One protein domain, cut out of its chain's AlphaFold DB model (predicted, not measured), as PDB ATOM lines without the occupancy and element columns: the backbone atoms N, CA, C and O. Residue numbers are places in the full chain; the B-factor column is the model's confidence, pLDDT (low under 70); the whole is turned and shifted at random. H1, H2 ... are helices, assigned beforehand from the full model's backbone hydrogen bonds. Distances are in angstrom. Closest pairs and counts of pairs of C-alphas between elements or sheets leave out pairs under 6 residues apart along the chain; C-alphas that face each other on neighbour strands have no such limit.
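AT A GLANCE: This is residues 6 to 104 of the 104 residues of an uncharacterized protein of Helicobacter pylori R038b (UniProt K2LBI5). The long helix H3 makes the length of a rod; the hairpin of H1 and H2 packs on its first half, and short H4 folds back beside its far end. Residues 66 to 78 of H3 stand free between. The printed part has 99 residues with four named helices, H1 to H4, all helix, extended, radius of gyration of the C-alphas 22.4 A, spanning 71 by 21 by 20 A.

HOW THE PARTS SIT: H3, residues 48 to 83, is the hub. H2, residues 30 to 42, touches it in a hairpin, opposite ways at a shallow 12 degrees; the closest C-alphas, Ser 34 and Asn 58, are 6.6 A apart. H1, residues 6 to 25, completes an up-and-down bundle, each helix running against the one before. H4, residues 92 to 103, is apart from H1 and H2. In these four helices every O i to N i+4 pair is within hydrogen-bond range.

IN THESE COORDINATES: H3 runs 52.5 A from C-alpha 48 at (-3.513, -6.865, -20.749); H1 is 28.8 A long, H2 18.5 A and H4 16.9 A, and H4 ends with C-alpha 103 at (-6.032, -23.238, 27.979).

THE WHOLE: The farthest C-alphas, Leu 7 and Ser 88, are 72.2 A apart. The printed part has no cut and no long link; residues 6, 7 and 104 have pLDDT under 70.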
ATOM      1  N   ALA A   6       6.261 -15.143 -27.234       65.94
ATOM      2  CA  ALA A   6       6.704 -16.045 -26.168       65.94
ATOM      3  C   ALA A   6       7.793 -15.427 -25.270       65.94
ATOM      4  O   ALA A   6       7.792 -15.637 -24.058       65.94
ATOM      5  N   LEU A   7       8.692 -14.618 -25.845       63.47
ATOM      6  CA  LEU A   7       9.730 -13.919 -25.087       63.47
ATOM      7  C   LEU A   7       9.114 -12.822 -24.206       63.47
ATOM      8  O   LEU A   7       9.472 -12.701 -23.039       63.47
ATOM      9  N   ASN A   8       8.117 -12.096 -24.722       73.44
ATOM     10  CA  ASN A   8       7.397 -11.070 -23.957       73.44
ATOM     11  C   ASN A   8       6.604 -11.665 -22.779       73.44
ATOM     12  O   ASN A   8       6.564 -11.070 -21.703       73.44
ATOM     13  N   GLU A   9       5.989 -12.835 -22.959       76.06
ATOM     14  CA  GLU A   9       5.209 -13.513 -21.914       76.06
ATOM     15  C   GLU A   9       6.104 -14.097 -20.811       76.06
ATOM     16  O   GLU A   9       5.809 -13.918 -19.628       76.06
ATOM     17  N   ALA A  10       7.239 -14.709 -21.167       80.44
ATOM     18  CA  ALA A  10       8.210 -15.206 -20.190       80.44
ATOM     19  C   ALA A  10       8.809 -14.065 -19.344       80.44
ATOM     20  O   ALA A  10       8.902 -14.177 -18.118       80.44
ATOM     21  N   THR A  11       9.155 -12.936 -19.973       84.12
ATOM     22  CA  THR A  11       9.644 -11.744 -19.263       84.12
ATOM     23  C   THR A  11       8.563 -11.136 -18.363       84.12
ATOM     24  O   THR A  11       8.851 -10.800 -17.213       84.12
ATOM     25  N   ALA A  12       7.313 -11.049 -18.831       82.62
ATOM     26  CA  ALA A  12       6.193 -10.557 -18.026       82.62
ATOM     27  C   ALA A  12       5.907 -11.459 -16.813       82.62
ATOM     28  O   ALA A  12       5.681 -10.952 -15.715       82.62
ATOM     29  N   GLY A  13       5.980 -12.783 -16.980       86.00
ATOM     30  CA  GLY A  13       5.823 -13.742 -15.886       86.00
ATOM     31  C   GLY A  13       6.917 -13.613 -14.823       86.00
ATOM     32  O   GLY A  13       6.621 -13.600 -13.627       86.00
ATOM     33  N   ALA A  14       8.178 -13.448 -15.238       89.81
ATOM     34  CA  ALA A  14       9.294 -13.232 -14.316       89.81
ATOM     35  C   ALA A  14       9.157 -11.916 -13.533       89.81
ATOM     36  O   ALA A  14       9.359 -11.895 -12.316       89.81
ATOM     37  N   ALA A  15       8.759 -10.835 -14.211       88.62
ATOM     38  CA  ALA A  15       8.490  -9.552 -13.572       88.62
ATOM     39  C   ALA A  15       7.328  -9.659 -12.572       88.62
ATOM     40  O   ALA A  15       7.486  -9.277 -11.412       88.62
ATOM     41  N   LEU A  16       6.195 -10.255 -12.960       90.50
ATOM     42  CA  LEU A  16       5.062 -10.462 -12.055       90.50
ATOM     43  C   LEU A  16       5.472 -11.261 -10.807       90.50
ATOM     44  O   LEU A  16       5.180 -10.846  -9.686       90.50
ATOM     45  N   LYS A  17       6.225 -12.355 -10.982       93.12
ATOM     46  CA  LYS A  17       6.760 -13.152  -9.868       93.12
ATOM     47  C   LYS A  17       7.602 -12.306  -8.908       93.12
ATOM     48  O   LYS A  17       7.464 -12.446  -7.692       93.12
ATOM     49  N   TYR A  18       8.454 -11.426  -9.434       93.44
ATOM     50  CA  TYR A  18       9.249 -10.508  -8.618       93.44
ATOM     51  C   TYR A  18       8.365  -9.549  -7.808       93.44
ATOM     52  O   TYR A  18       8.571  -9.405  -6.604       93.44
ATOM     53  N   HIS A  19       7.359  -8.933  -8.434       91.50
ATOM     54  CA  HIS A  19       6.465  -7.997  -7.747       91.50
ATOM     55  C   HIS A  19       5.644  -8.670  -6.647       91.50
ATOM     56  O   HIS A  19       5.552  -8.117  -5.553       91.50
ATOM     57  N   ILE A  20       5.124  -9.877  -6.890       93.50
ATOM     58  CA  ILE A  20       4.408 -10.653  -5.867       93.50
ATOM     59  C   ILE A  20       5.337 -10.973  -4.693       93.50
ATOM     60  O   ILE A  20       4.983 -10.705  -3.546       93.50
ATOM     61  N   LYS A  21       6.548 -11.484  -4.961       94.81
ATOM     62  CA  LYS A  21       7.527 -11.796  -3.909       94.81
ATOM     63  C   LYS A  21       7.853 -10.562  -3.066       94.81
ATOM     64  O   LYS A  21       7.809 -10.620  -1.842       94.81
ATOM     65  N   ARG A  22       8.108  -9.430  -3.720       93.44
ATOM     66  CA  ARG A  22       8.417  -8.167  -3.044       93.44
ATOM     67  C   ARG A  22       7.240  -7.629  -2.230       93.44
ATOM     68  O   ARG A  22       7.460  -7.051  -1.170       93.44
ATOM     69  N   ALA A  23       6.011  -7.780  -2.726       94.06
ATOM     70  CA  ALA A  23       4.813  -7.405  -1.984       94.06
ATOM     71  C   ALA A  23       4.662  -8.275  -0.728       94.06
ATOM     72  O   ALA A  23       4.421  -7.727   0.341       94.06
ATOM     73  N   LEU A  24       4.887  -9.590  -0.823       94.56
ATOM     74  CA  LEU A  24       4.848 -10.503   0.326       94.56
ATOM     75  C   LEU A  24       5.896 -10.145   1.386       94.56
ATOM     76  O   LEU A  24       5.545  -9.970   2.545       94.56
ATOM     77  N   GLU A  25       7.157  -9.964   0.990       95.44
ATOM     78  CA  GLU A  25       8.268  -9.649   1.910       95.44
ATOM     79  C   GLU A  25       8.068  -8.350   2.705       95.44
ATOM     80  O   GLU A  25       8.677  -8.159   3.752       95.44
ATOM     81  N   ARG A  26       7.243  -7.431   2.196       94.19
ATOM     82  CA  ARG A  26       7.004  -6.110   2.796       94.19
ATOM     83  C   ARG A  26       5.709  -6.017   3.589       94.19
ATOM     84  O   ARG A  26       5.421  -4.956   4.140       94.19
ATOM     85  N   SER A  27       4.912  -7.077   3.596       97.06
ATOM     86  CA  SER A  27       3.555  -7.039   4.125       97.06
ATOM     87  C   SER A  27       3.467  -7.795   5.436       97.06
ATOM     88  O   SER A  27       3.899  -8.939   5.529       97.06
ATOM     89  N   HIS A  28       2.870  -7.150   6.434       95.31
ATOM     90  CA  HIS A  28       2.628  -7.740   7.752       95.31
ATOM     91  C   HIS A  28       1.155  -8.127   7.941       95.31
ATOM     92  O   HIS A  28       0.779  -8.700   8.958       95.31
ATOM     93  N   SER A  29       0.316  -7.831   6.947       94.06
ATOM     94  CA  SER A  29      -1.093  -8.196   6.897       94.06
ATOM     95  C   SER A  29      -1.539  -8.459   5.456       94.06
ATOM     96  O   SER A  29      -0.874  -8.058   4.496       94.06
ATOM     97  N   ILE A  30      -2.699  -9.105   5.297       92.62
ATOM     98  CA  ILE A  30      -3.303  -9.339   3.976       92.62
ATOM     99  C   ILE A  30      -3.649  -8.005   3.293       92.62
ATOM    100  O   ILE A  30      -3.433  -7.853   2.093       92.62
ATOM    101  N   SER A  31      -4.112  -7.009   4.059       91.56
ATOM    102  CA  SER A  31      -4.412  -5.675   3.524       91.56
ATOM    103  C   SER A  31      -3.152  -4.964   3.018       91.56
ATOM    104  O   SER A  31      -3.170  -4.403   1.919       91.56
ATOM    105  N   ASP A  32      -2.043  -5.054   3.763       94.62
ATOM    106  CA  ASP A  32      -0.750  -4.518   3.318       94.62
ATOM    107  C   ASP A  32      -0.281  -5.205   2.038       94.62
ATOM    108  O   ASP A  32       0.207  -4.538   1.125       94.62
ATOM    109  N   PHE A  33      -0.471  -6.524   1.947       95.94
ATOM    110  CA  PHE A  33      -0.117  -7.298   0.762       95.94
ATOM    111  C   PHE A  33      -0.877  -6.827  -0.473       95.94
ATOM    112  O   PHE A  33      -0.238  -6.500  -1.476       95.94
ATOM    113  N   SER A  34      -2.205  -6.711  -0.397       93.19
ATOM    114  CA  SER A  34      -3.024  -6.218  -1.510       93.19
ATOM    115  C   SER A  34      -2.592  -4.820  -1.960       93.19
ATOM    116  O   SER A  34      -2.369  -4.596  -3.150       93.19
ATOM    117  N   LYS A  35      -2.371  -3.898  -1.014       93.31
ATOM    118  CA  LYS A  35      -1.919  -2.531  -1.314       93.31
ATOM    119  C   LYS A  35      -0.529  -2.508  -1.960       93.31
ATOM    120  O   LYS A  35      -0.295  -1.781  -2.925       93.31
ATOM    121  N   ASN A  36       0.408  -3.302  -1.446       92.62
ATOM    122  CA  ASN A  36       1.768  -3.385  -1.978       92.62
ATOM    123  C   ASN A  36       1.813  -4.030  -3.368       92.62
ATOM    124  O   ASN A  36       2.625  -3.612  -4.203       92.62
ATOM    125  N   LEU A  37       0.962  -5.026  -3.625       91.94
ATOM    126  CA  LEU A  37       0.829  -5.660  -4.933       91.94
ATOM    127  C   LEU A  37       0.270  -4.669  -5.960       91.94
ATOM    128  O   LEU A  37       0.873  -4.502  -7.019       91.94
ATOM    129  N   GLU A  38      -0.796  -3.942  -5.621       90.44
ATOM    130  CA  GLU A  38      -1.387  -2.912  -6.484       90.44
ATOM    131  C   GLU A  38      -0.366  -1.824  -6.861       90.44
ATOM    132  O   GLU A  38      -0.131  -1.571  -8.044       90.44
ATOM    133  N   LEU A  39       0.332  -1.250  -5.874       90.69
ATOM    134  CA  LEU A  39       1.365  -0.230  -6.106       90.69
ATOM    135  C   LEU A  39       2.542  -0.748  -6.944       90.69
ATOM    136  O   LEU A  39       3.139  -0.002  -7.723       90.69
ATOM    137  N   SER A  40       2.910  -2.016  -6.764       83.38
ATOM    138  CA  SER A  40       3.994  -2.657  -7.515       83.38
ATOM    139  C   SER A  40       3.615  -2.872  -8.980       83.38
ATOM    140  O   SER A  40       4.451  -2.697  -9.869       83.38
ATOM    141  N   VAL A  41       2.353  -3.209  -9.236       84.69
ATOM    142  CA  VAL A  41       1.819  -3.452 -10.578       84.69
ATOM    143  C   VAL A  41       1.578  -2.149 -11.331       84.69
ATOM    144  O   VAL A  41       1.938  -2.074 -12.500       84.69
ATOM    145  N   GLN A  42       1.067  -1.101 -10.679       83.00
ATOM    146  CA  GLN A  42       0.853   0.210 -11.313       83.00
ATOM    147  C   GLN A  42       2.138   0.824 -11.886       83.00
ATOM    148  O   GLN A  42       2.098   1.545 -12.878       83.00
ATOM    149  N   LYS A  43       3.294   0.526 -11.282       78.69
ATOM    150  CA  LYS A  43       4.607   0.993 -11.759       78.69
ATOM    151  C   LYS A  43       5.181   0.153 -12.906       78.69
ATOM    152  O   LYS A  43       6.295   0.420 -13.346       78.69
ATOM    153  N   SER A  44       4.455  -0.864 -13.364       79.88
ATOM    154  CA  SER A  44       4.948  -1.881 -14.290       79.88
ATOM    155  C   SER A  44       4.154  -1.876 -15.596       79.88
ATOM    156  O   SER A  44       2.927  -1.861 -15.597       79.88
ATOM    157  N   HIS A  45       4.846  -1.939 -16.734       83.06
ATOM    158  CA  HIS A  45       4.216  -1.991 -18.059       83.06
ATOM    159  C   HIS A  45       3.861  -3.431 -18.451       83.06
ATOM    160  O   HIS A  45       4.517  -4.049 -19.291       83.06
ATOM    161  N   PHE A  46       2.835  -3.988 -17.809       86.25
ATOM    162  CA  PHE A  46       2.350  -5.337 -18.093       86.25
ATOM    163  C   PHE A  46       1.404  -5.401 -19.296       86.25
ATOM    164  O   PHE A  46       0.736  -4.432 -19.647       86.25
ATOM    165  N   SER A  47       1.330  -6.581 -19.920       87.50
ATOM    166  CA  SER A  47       0.338  -6.863 -20.961       87.50
ATOM    167  C   SER A  47      -1.075  -6.959 -20.371       87.50
ATOM    168  O   SER A  47      -1.228  -7.333 -19.209       87.50
ATOM    169  N   ASN A  48      -2.113  -6.728 -21.183       86.50
ATOM    170  CA  ASN A  48      -3.513  -6.865 -20.749       86.50
ATOM    171  C   ASN A  48      -3.824  -8.249 -20.159       86.50
ATOM    172  O   ASN A  48      -4.531  -8.349 -19.161       86.50
ATOM    173  N   ASN A  49      -3.255  -9.316 -20.731       86.81
ATOM    174  CA  ASN A  49      -3.434 -10.672 -20.205       86.81
ATOM    175  C   ASN A  49      -2.840 -10.802 -18.798       86.81
ATOM    176  O   ASN A  49      -3.454 -11.387 -17.913       86.81
ATOM    177  N   THR A  50      -1.658 -10.227 -18.575       87.31
ATOM    178  CA  THR A  50      -1.003 -10.230 -17.262       87.31
ATOM    179  C   THR A  50      -1.765  -9.369 -16.251       87.31
ATOM    180  O   THR A  50      -1.908  -9.780 -15.106       87.31
ATOM    181  N   LEU A  51      -2.301  -8.216 -16.668       89.19
ATOM    182  CA  LEU A  51      -3.158  -7.374 -15.824       89.19
ATOM    183  C   LEU A  51      -4.417  -8.121 -15.372       89.19
ATOM    184  O   LEU A  51      -4.762  -8.059 -14.196       89.19
ATOM    185  N   LYS A  52      -5.038  -8.902 -16.263       90.44
ATOM    186  CA  LYS A  52      -6.192  -9.741 -15.917       90.44
ATOM    187  C   LYS A  52      -5.851 -10.807 -14.867       90.44
ATOM    188  O   LYS A  52      -6.600 -10.984 -13.915       90.44
ATOM    189  N   ILE A  53      -4.693 -11.466 -14.986       90.69
ATOM    190  CA  ILE A  53      -4.222 -12.434 -13.974       90.69
ATOM    191  C   ILE A  53      -4.040 -11.754 -12.609       90.69
ATOM    192  O   ILE A  53      -4.375 -12.323 -11.573       90.69
ATOM    193  N   ILE A  54      -3.505 -10.531 -12.594       90.31
ATOM    194  CA  ILE A  54      -3.311  -9.761 -11.359       90.31
ATOM    195  C   ILE A  54      -4.657  -9.390 -10.729       90.31
ATOM    196  O   ILE A  54      -4.803  -9.465  -9.511       90.31
ATOM    197  N   GLU A  55      -5.637  -8.997 -11.539       91.38
ATOM    198  CA  GLU A  55      -6.993  -8.698 -11.080       91.38
ATOM    199  C   GLU A  55      -7.661  -9.931 -10.454       91.38
ATOM    200  O   GLU A  55      -8.164  -9.855  -9.333       91.38
ATOM    201  N   GLU A  56      -7.597 -11.086 -11.125       94.19
ATOM    202  CA  GLU A  56      -8.104 -12.363 -10.603       94.19
ATOM    203  C   GLU A  56      -7.424 -12.740  -9.275       94.19
ATOM    204  O   GLU A  56      -8.102 -13.112  -8.313       94.19
ATOM    205  N   LEU A  57      -6.100 -12.562  -9.180       93.31
ATOM    206  CA  LEU A  57      -5.343 -12.777  -7.944       93.31
ATOM    207  C   LEU A  57      -5.809 -11.845  -6.815       93.31
ATOM    208  O   LEU A  57      -6.047 -12.309  -5.701       93.31
ATOM    209  N   ASN A  58      -5.959 -10.546  -7.083       91.81
ATOM    210  CA  ASN A  58      -6.418  -9.570  -6.090       91.81
ATOM    211  C   ASN A  58      -7.825  -9.893  -5.577       91.81
ATOM    212  O   ASN A  58      -8.078  -9.809  -4.373       91.81
ATOM    213  N   ASN A  59      -8.723 -10.310  -6.468       94.50
ATOM    214  CA  ASN A  59     -10.071 -10.728  -6.094       94.50
ATOM    215  C   ASN A  59     -10.050 -11.986  -5.213       94.50
ATOM    216  O   ASN A  59     -10.722 -12.012  -4.181       94.50
ATOM    217  N   GLY A  60      -9.231 -12.988  -5.552       96.25
ATOM    218  CA  GLY A  60      -9.064 -14.189  -4.726       96.25
ATOM    219  C   GLY A  60      -8.485 -13.886  -3.339       96.25
ATOM    220  O   GLY A  60      -8.957 -14.416  -2.336       96.25
ATOM    221  N   VAL A  61      -7.512 -12.972  -3.253       94.44
ATOM    222  CA  VAL A  61      -6.941 -12.511  -1.972       94.44
ATOM    223  C   VAL A  61      -7.997 -11.812  -1.120       94.44
ATOM    224  O   VAL A  61      -8.068 -12.054   0.085       94.44
ATOM    225  N   LYS A  62      -8.840 -10.973  -1.733       94.31
ATOM    226  CA  LYS A  62      -9.943 -10.305  -1.039       94.31
ATOM    227  C   LYS A  62     -10.935 -11.317  -0.459       94.31
ATOM    228  O   LYS A  62     -11.236 -11.238   0.728       94.31
ATOM    229  N   GLN A  63     -11.374 -12.290  -1.260       96.00
ATOM    230  CA  GLN A  63     -12.285 -13.351  -0.812       96.00
ATOM    231  C   GLN A  63     -11.683 -14.164   0.340       96.00
ATOM    232  O   GLN A  63     -12.304 -14.310   1.389       96.00
ATOM    233  N   ALA A  64     -10.432 -14.610   0.197       94.25
ATOM    234  CA  ALA A  64      -9.736 -15.334   1.258       94.25
ATOM    235  C   ALA A  64      -9.613 -14.497   2.545       94.25
ATOM    236  O   ALA A  64      -9.767 -15.019   3.649       94.25
ATOM    237  N   SER A  65      -9.371 -13.187   2.419       94.56
ATOM    238  CA  SER A  65      -9.324 -12.276   3.563       94.56
ATOM    239  C   SER A  65     -10.666 -12.177   4.286       94.56
ATOM    240  O   SER A  65     -10.684 -12.107   5.516       94.56
ATOM    241  N   GLU A  66     -11.772 -12.131   3.546       95.06
ATOM    242  CA  GLU A  66     -13.125 -12.079   4.103       95.06
ATOM    243  C   GLU A  66     -13.449 -13.386   4.839       95.06
ATOM    244  O   GLU A  66     -13.815 -13.344   6.014       95.06
ATOM    245  N   GLU A  67     -13.174 -14.544   4.231       95.56
ATOM    246  CA  GLU A  67     -13.378 -15.854   4.865       95.56
ATOM    247  C   GLU A  67     -12.568 -16.028   6.160       95.56
ATOM    248  O   GLU A  67     -13.074 -16.539   7.166       95.56
ATOM    249  N   ILE A  68     -11.297 -15.611   6.158       93.44
ATOM    250  CA  ILE A  68     -10.441 -15.671   7.352       93.44
ATOM    251  C   ILE A  68     -11.003 -14.762   8.447       93.44
ATOM    252  O   ILE A  68     -11.072 -15.172   9.607       93.44
ATOM    253  N   LYS A  69     -11.438 -13.549   8.091       92.94
ATOM    254  CA  LYS A  69     -12.011 -12.588   9.041       92.94
ATOM    255  C   LYS A  69     -13.306 -13.108   9.662       92.94
ATOM    256  O   LYS A  69     -13.493 -12.968  10.872       92.94
ATOM    257  N   GLU A  70     -14.183 -13.718   8.873       95.00
ATOM    258  CA  GLU A  70     -15.420 -14.326   9.372       95.00
ATOM    259  C   GLU A  70     -15.134 -15.460  10.358       95.00
ATOM    260  O   GLU A  70     -15.706 -15.489  11.452       95.00
ATOM    261  N   LYS A  71     -14.196 -16.355  10.018       94.25
ATOM    262  CA  LYS A  71     -13.760 -17.432  10.918       94.25
ATOM    263  C   LYS A  71     -13.178 -16.863  12.207       94.25
ATOM    264  O   LYS A  71     -13.627 -17.252  13.281       94.25
ATOM    265  N   ALA A  72     -12.252 -15.909  12.118       92.19
ATOM    266  CA  ALA A  72     -11.640 -15.267  13.282       92.19
ATOM    267  C   ALA A  72     -12.689 -14.603  14.191       92.19
ATOM    268  O   ALA A  72     -12.695 -14.847  15.394       92.19
ATOM    269  N   THR A  73     -13.641 -13.866  13.613       94.31
ATOM    270  CA  THR A  73     -14.734 -13.222  14.364       94.31
ATOM    271  C   THR A  73     -15.623 -14.255  15.061       94.31
ATOM    272  O   THR A  73     -16.066 -14.046  16.190       94.31
ATOM    273  N   LYS A  74     -15.904 -15.390  14.409       94.19
ATOM    274  CA  LYS A  74     -16.671 -16.486  15.015       94.19
ATOM    275  C   LYS A  74     -15.926 -17.106  16.198       94.19
ATOM    276  O   LYS A  74     -16.551 -17.350  17.228       94.19
ATOM    277  N   TYR A  75     -14.621 -17.343  16.061       90.94
ATOM    278  CA  TYR A  75     -13.786 -17.851  17.152       90.94
ATOM    279  C   TYR A  75     -13.714 -16.864  18.320       90.94
ATOM    280  O   TYR A  75     -13.913 -17.270  19.460       90.94
ATOM    281  N   GLU A  76     -13.515 -15.575  18.045       91.56
ATOM    282  CA  GLU A  76     -13.478 -14.530  19.072       91.56
ATOM    283  C   GLU A  76     -14.797 -14.456  19.852       91.56
ATOM    284  O   GLU A  76     -14.792 -14.443  21.082       91.56
ATOM    285  N   LYS A  77     -15.941 -14.501  19.155       93.69
ATOM    286  CA  LYS A  77     -17.258 -14.574  19.805       93.69
ATOM    287  C   LYS A  77     -17.408 -15.830  20.659       93.69
ATOM    288  O   LYS A  77     -17.882 -15.734  21.785       93.69
ATOM    289  N   ALA A  78     -17.003 -16.996  20.154       90.50
ATOM    290  CA  ALA A  78     -17.058 -18.236  20.926       90.50
ATOM    291  C   ALA A  78     -16.205 -18.143  22.203       90.50
ATOM    292  O   ALA A  78     -16.670 -18.528  23.272       90.50
ATOM    293  N   LEU A  79     -15.004 -17.563  22.114       90.88
ATOM    294  CA  LEU A  79     -14.129 -17.324  23.263       90.88
ATOM    295  C   LEU A  79     -14.779 -16.377  24.287       90.88
ATOM    296  O   LEU A  79     -14.765 -16.660  25.484       90.88
ATOM    297  N   GLN A  80     -15.393 -15.284  23.826       92.00
ATOM    298  CA  GLN A  80     -16.115 -14.343  24.691       92.00
ATOM    299  C   GLN A  80     -17.298 -15.009  25.407       92.00
ATOM    300  O   GLN A  80     -17.516 -14.755  26.590       92.00
ATOM    301  N   GLU A  81     -18.059 -15.869  24.726       92.31
ATOM    302  CA  GLU A  81     -19.154 -16.611  25.359       92.31
ATOM    303  C   GLU A  81     -18.632 -17.627  26.386       92.31
ATOM    304  O   GLU A  81     -19.181 -17.705  27.484       92.31
ATOM    305  N   LEU A  82     -17.517 -18.322  26.111       91.12
ATOM    306  CA  LEU A  82     -16.864 -19.216  27.082       91.12
ATOM    307  C   LEU A  82     -16.411 -18.482  28.356       91.12
ATOM    308  O   LEU A  82     -16.440 -19.062  29.445       91.12
ATOM    309  N   GLN A  83     -15.991 -17.219  28.249       89.06
ATOM    310  CA  GLN A  83     -15.604 -16.394  29.401       89.06
ATOM    311  C   GLN A  83     -16.798 -15.994  30.282       89.06
ATOM    312  O   GLN A  83     -16.618 -15.795  31.479       89.06
ATOM    313  N   LYS A  84     -18.012 -15.907  29.722       92.31
ATOM    314  CA  LYS A  84     -19.233 -15.517  30.452       92.31
ATOM    315  C   LYS A  84     -19.928 -16.680  31.165       92.31
ATOM    316  O   LYS A  84     -20.900 -16.448  31.882       92.31
ATOM    317  N   ILE A  85     -19.485 -17.919  30.946       93.38
ATOM    318  CA  ILE A  85     -20.104 -19.096  31.564       93.38
ATOM    319  C   ILE A  85     -19.927 -19.037  33.085       93.38
ATOM    320  O   ILE A  85     -18.808 -18.985  33.591       93.38
ATOM    321  N   ASP A  86     -21.049 -19.098  33.800       93.38
ATOM    322  CA  ASP A  86     -21.090 -19.239  35.253       93.38
ATOM    323  C   ASP A  86     -20.700 -20.669  35.653       93.38
ATOM    324  O   ASP A  86     -21.502 -21.605  35.570       93.38
ATOM    325  N   GLU A  87     -19.450 -20.835  36.085       91.88
ATOM    326  CA  GLU A  87     -18.871 -22.128  36.462       91.88
ATOM    327  C   GLU A  87     -19.602 -22.814  37.622       91.88
ATOM    328  O   GLU A  87     -19.540 -24.039  37.737       91.88
ATOM    329  N   SER A  88     -20.326 -22.060  38.459       93.75
ATOM    330  CA  SER A  88     -21.066 -22.616  39.601       93.75
ATOM    331  C   SER A  88     -22.263 -23.473  39.180       93.75
ATOM    332  O   SER A  88     -22.732 -24.308  39.953       93.75
ATOM    333  N   LYS A  89     -22.738 -23.298  37.941       94.94
ATOM    334  CA  LYS A  89     -23.864 -24.048  37.365       94.94
ATOM    335  C   LYS A  89     -23.433 -25.300  36.603       94.94
ATOM    336  O   LYS A  89     -24.291 -26.015  36.090       94.94
ATOM    337  N   LEU A  90     -22.130 -25.549  36.494       95.44
ATOM    338  CA  LEU A  90     -21.572 -26.658  35.729       95.44
ATOM    339  C   LEU A  90     -21.316 -27.885  36.607       95.44
ATOM    340  O   LEU A  90     -20.972 -27.768  37.784       95.44
ATOM    341  N   THR A  91     -21.412 -29.079  36.019       96.88
ATOM    342  CA  THR A  91     -20.902 -30.301  36.662       96.88
ATOM    343  C   THR A  91     -19.371 -30.299  36.696       96.88
ATOM    344  O   THR A  91     -18.718 -29.559  35.956       96.88
ATOM    345  N   LYS A  92     -18.768 -31.166  37.518       95.38
ATOM    346  CA  LYS A  92     -17.301 -31.288  37.613       95.38
ATOM    347  C   LYS A  92     -16.661 -31.640  36.266       95.38
ATOM    348  O   LYS A  92     -15.609 -31.110  35.920       95.38
ATOM    349  N   GLU A  93     -17.314 -32.496  35.485       95.94
ATOM    350  CA  GLU A  93     -16.866 -32.875  34.144       95.94
ATOM    351  C   GLU A  93     -16.925 -31.679  33.184       95.94
ATOM    352  O   GLU A  93     -15.978 -31.436  32.438       95.94
ATOM    353  N   GLN A  94     -18.000 -30.886  33.236       94.62
ATOM    354  CA  GLN A  94     -18.152 -29.682  32.414       94.62
ATOM    355  C   GLN A  94     -17.128 -28.596  32.776       94.62
ATOM    356  O   GLN A  94     -16.588 -27.953  31.878       94.62
ATOM    357  N   GLN A  95     -16.813 -28.426  34.064       93.62
ATOM    358  CA  GLN A  95     -15.746 -27.529  34.525       93.62
ATOM    359  C   GLN A  95     -14.380 -27.956  33.974       93.62
ATOM    360  O   GLN A  95     -13.617 -27.119  33.491       93.62
ATOM    361  N   GLN A  96     -14.088 -29.261  33.972       93.62
ATOM    362  CA  GLN A  96     -12.836 -29.785  33.426       93.62
ATOM    363  C   GLN A  96     -12.729 -29.555  31.910       93.62
ATOM    364  O   GLN A  96     -11.668 -29.163  31.427       93.62
ATOM    365  N   VAL A  97     -13.820 -29.745  31.161       93.44
ATOM    366  CA  VAL A  97     -13.863 -29.460  29.716       93.44
ATOM    367  C   VAL A  97     -13.686 -27.965  29.441       93.44
ATOM    368  O   VAL A  97     -12.886 -27.595  28.585       93.44
ATOM    369  N   LEU A  98     -14.380 -27.098  30.185       92.75
ATOM    370  CA  LEU A  98     -14.261 -25.644  30.042       92.75
ATOM    371  C   LEU A  98     -12.833 -25.154  30.312       92.75
ATOM    372  O   LEU A  98     -12.345 -24.279  29.599       92.75
ATOM    373  N   LYS A  99     -12.151 -25.739  31.303       90.56
ATOM    374  CA  LYS A  99     -10.749 -25.436  31.601       90.56
ATOM    375  C   LYS A  99      -9.835 -25.766  30.419       90.56
ATOM    376  O   LYS A  99      -9.087 -24.896  29.986       90.56
ATOM    377  N   VAL A 100      -9.959 -26.967  29.846       91.12
ATOM    378  CA  VAL A 100      -9.173 -27.371  28.665       91.12
ATOM    379  C   VAL A 100      -9.422 -26.420  27.492       91.12
ATOM    380  O   VAL A 100      -8.473 -25.967  26.859       91.12
ATOM    381  N   LEU A 101     -10.682 -26.054  27.237       88.94
ATOM    382  CA  LEU A 101     -11.047 -25.144  26.144       88.94
ATOM    383  C   LEU A 101     -10.500 -23.714  26.312       88.94
ATOM    384  O   LEU A 101     -10.337 -23.027  25.311       88.94
ATOM    385  N   ARG A 102     -10.240 -23.251  27.543       84.94
ATOM    386  CA  ARG A 102      -9.657 -21.922  27.823       84.94
ATOM    387  C   ARG A 102      -8.126 -21.908  27.799       84.94
ATOM    388  O   ARG A 102      -7.546 -20.841  27.638       84.94
ATOM    389  N   GLU A 103      -7.493 -23.060  28.004       81.50
ATOM    390  CA  GLU A 103      -6.032 -23.238  27.979       81.50
ATOM    391  C   GLU A 103      -5.491 -23.586  26.574       81.50
ATOM    392  O   GLU A 103      -4.275 -23.666  26.397       81.50
ATOM    393  N   SER A 104      -6.388 -23.796  25.600       68.88
ATOM    394  CA  SER A 104      -6.103 -24.094  24.182       68.88
ATOM    395  C   SER A 104      -5.856 -22.830  23.362       68.88
ATOM    396  O   SER A 104      -4.953 -22.867  22.497       68.88
TER     397      SER A 104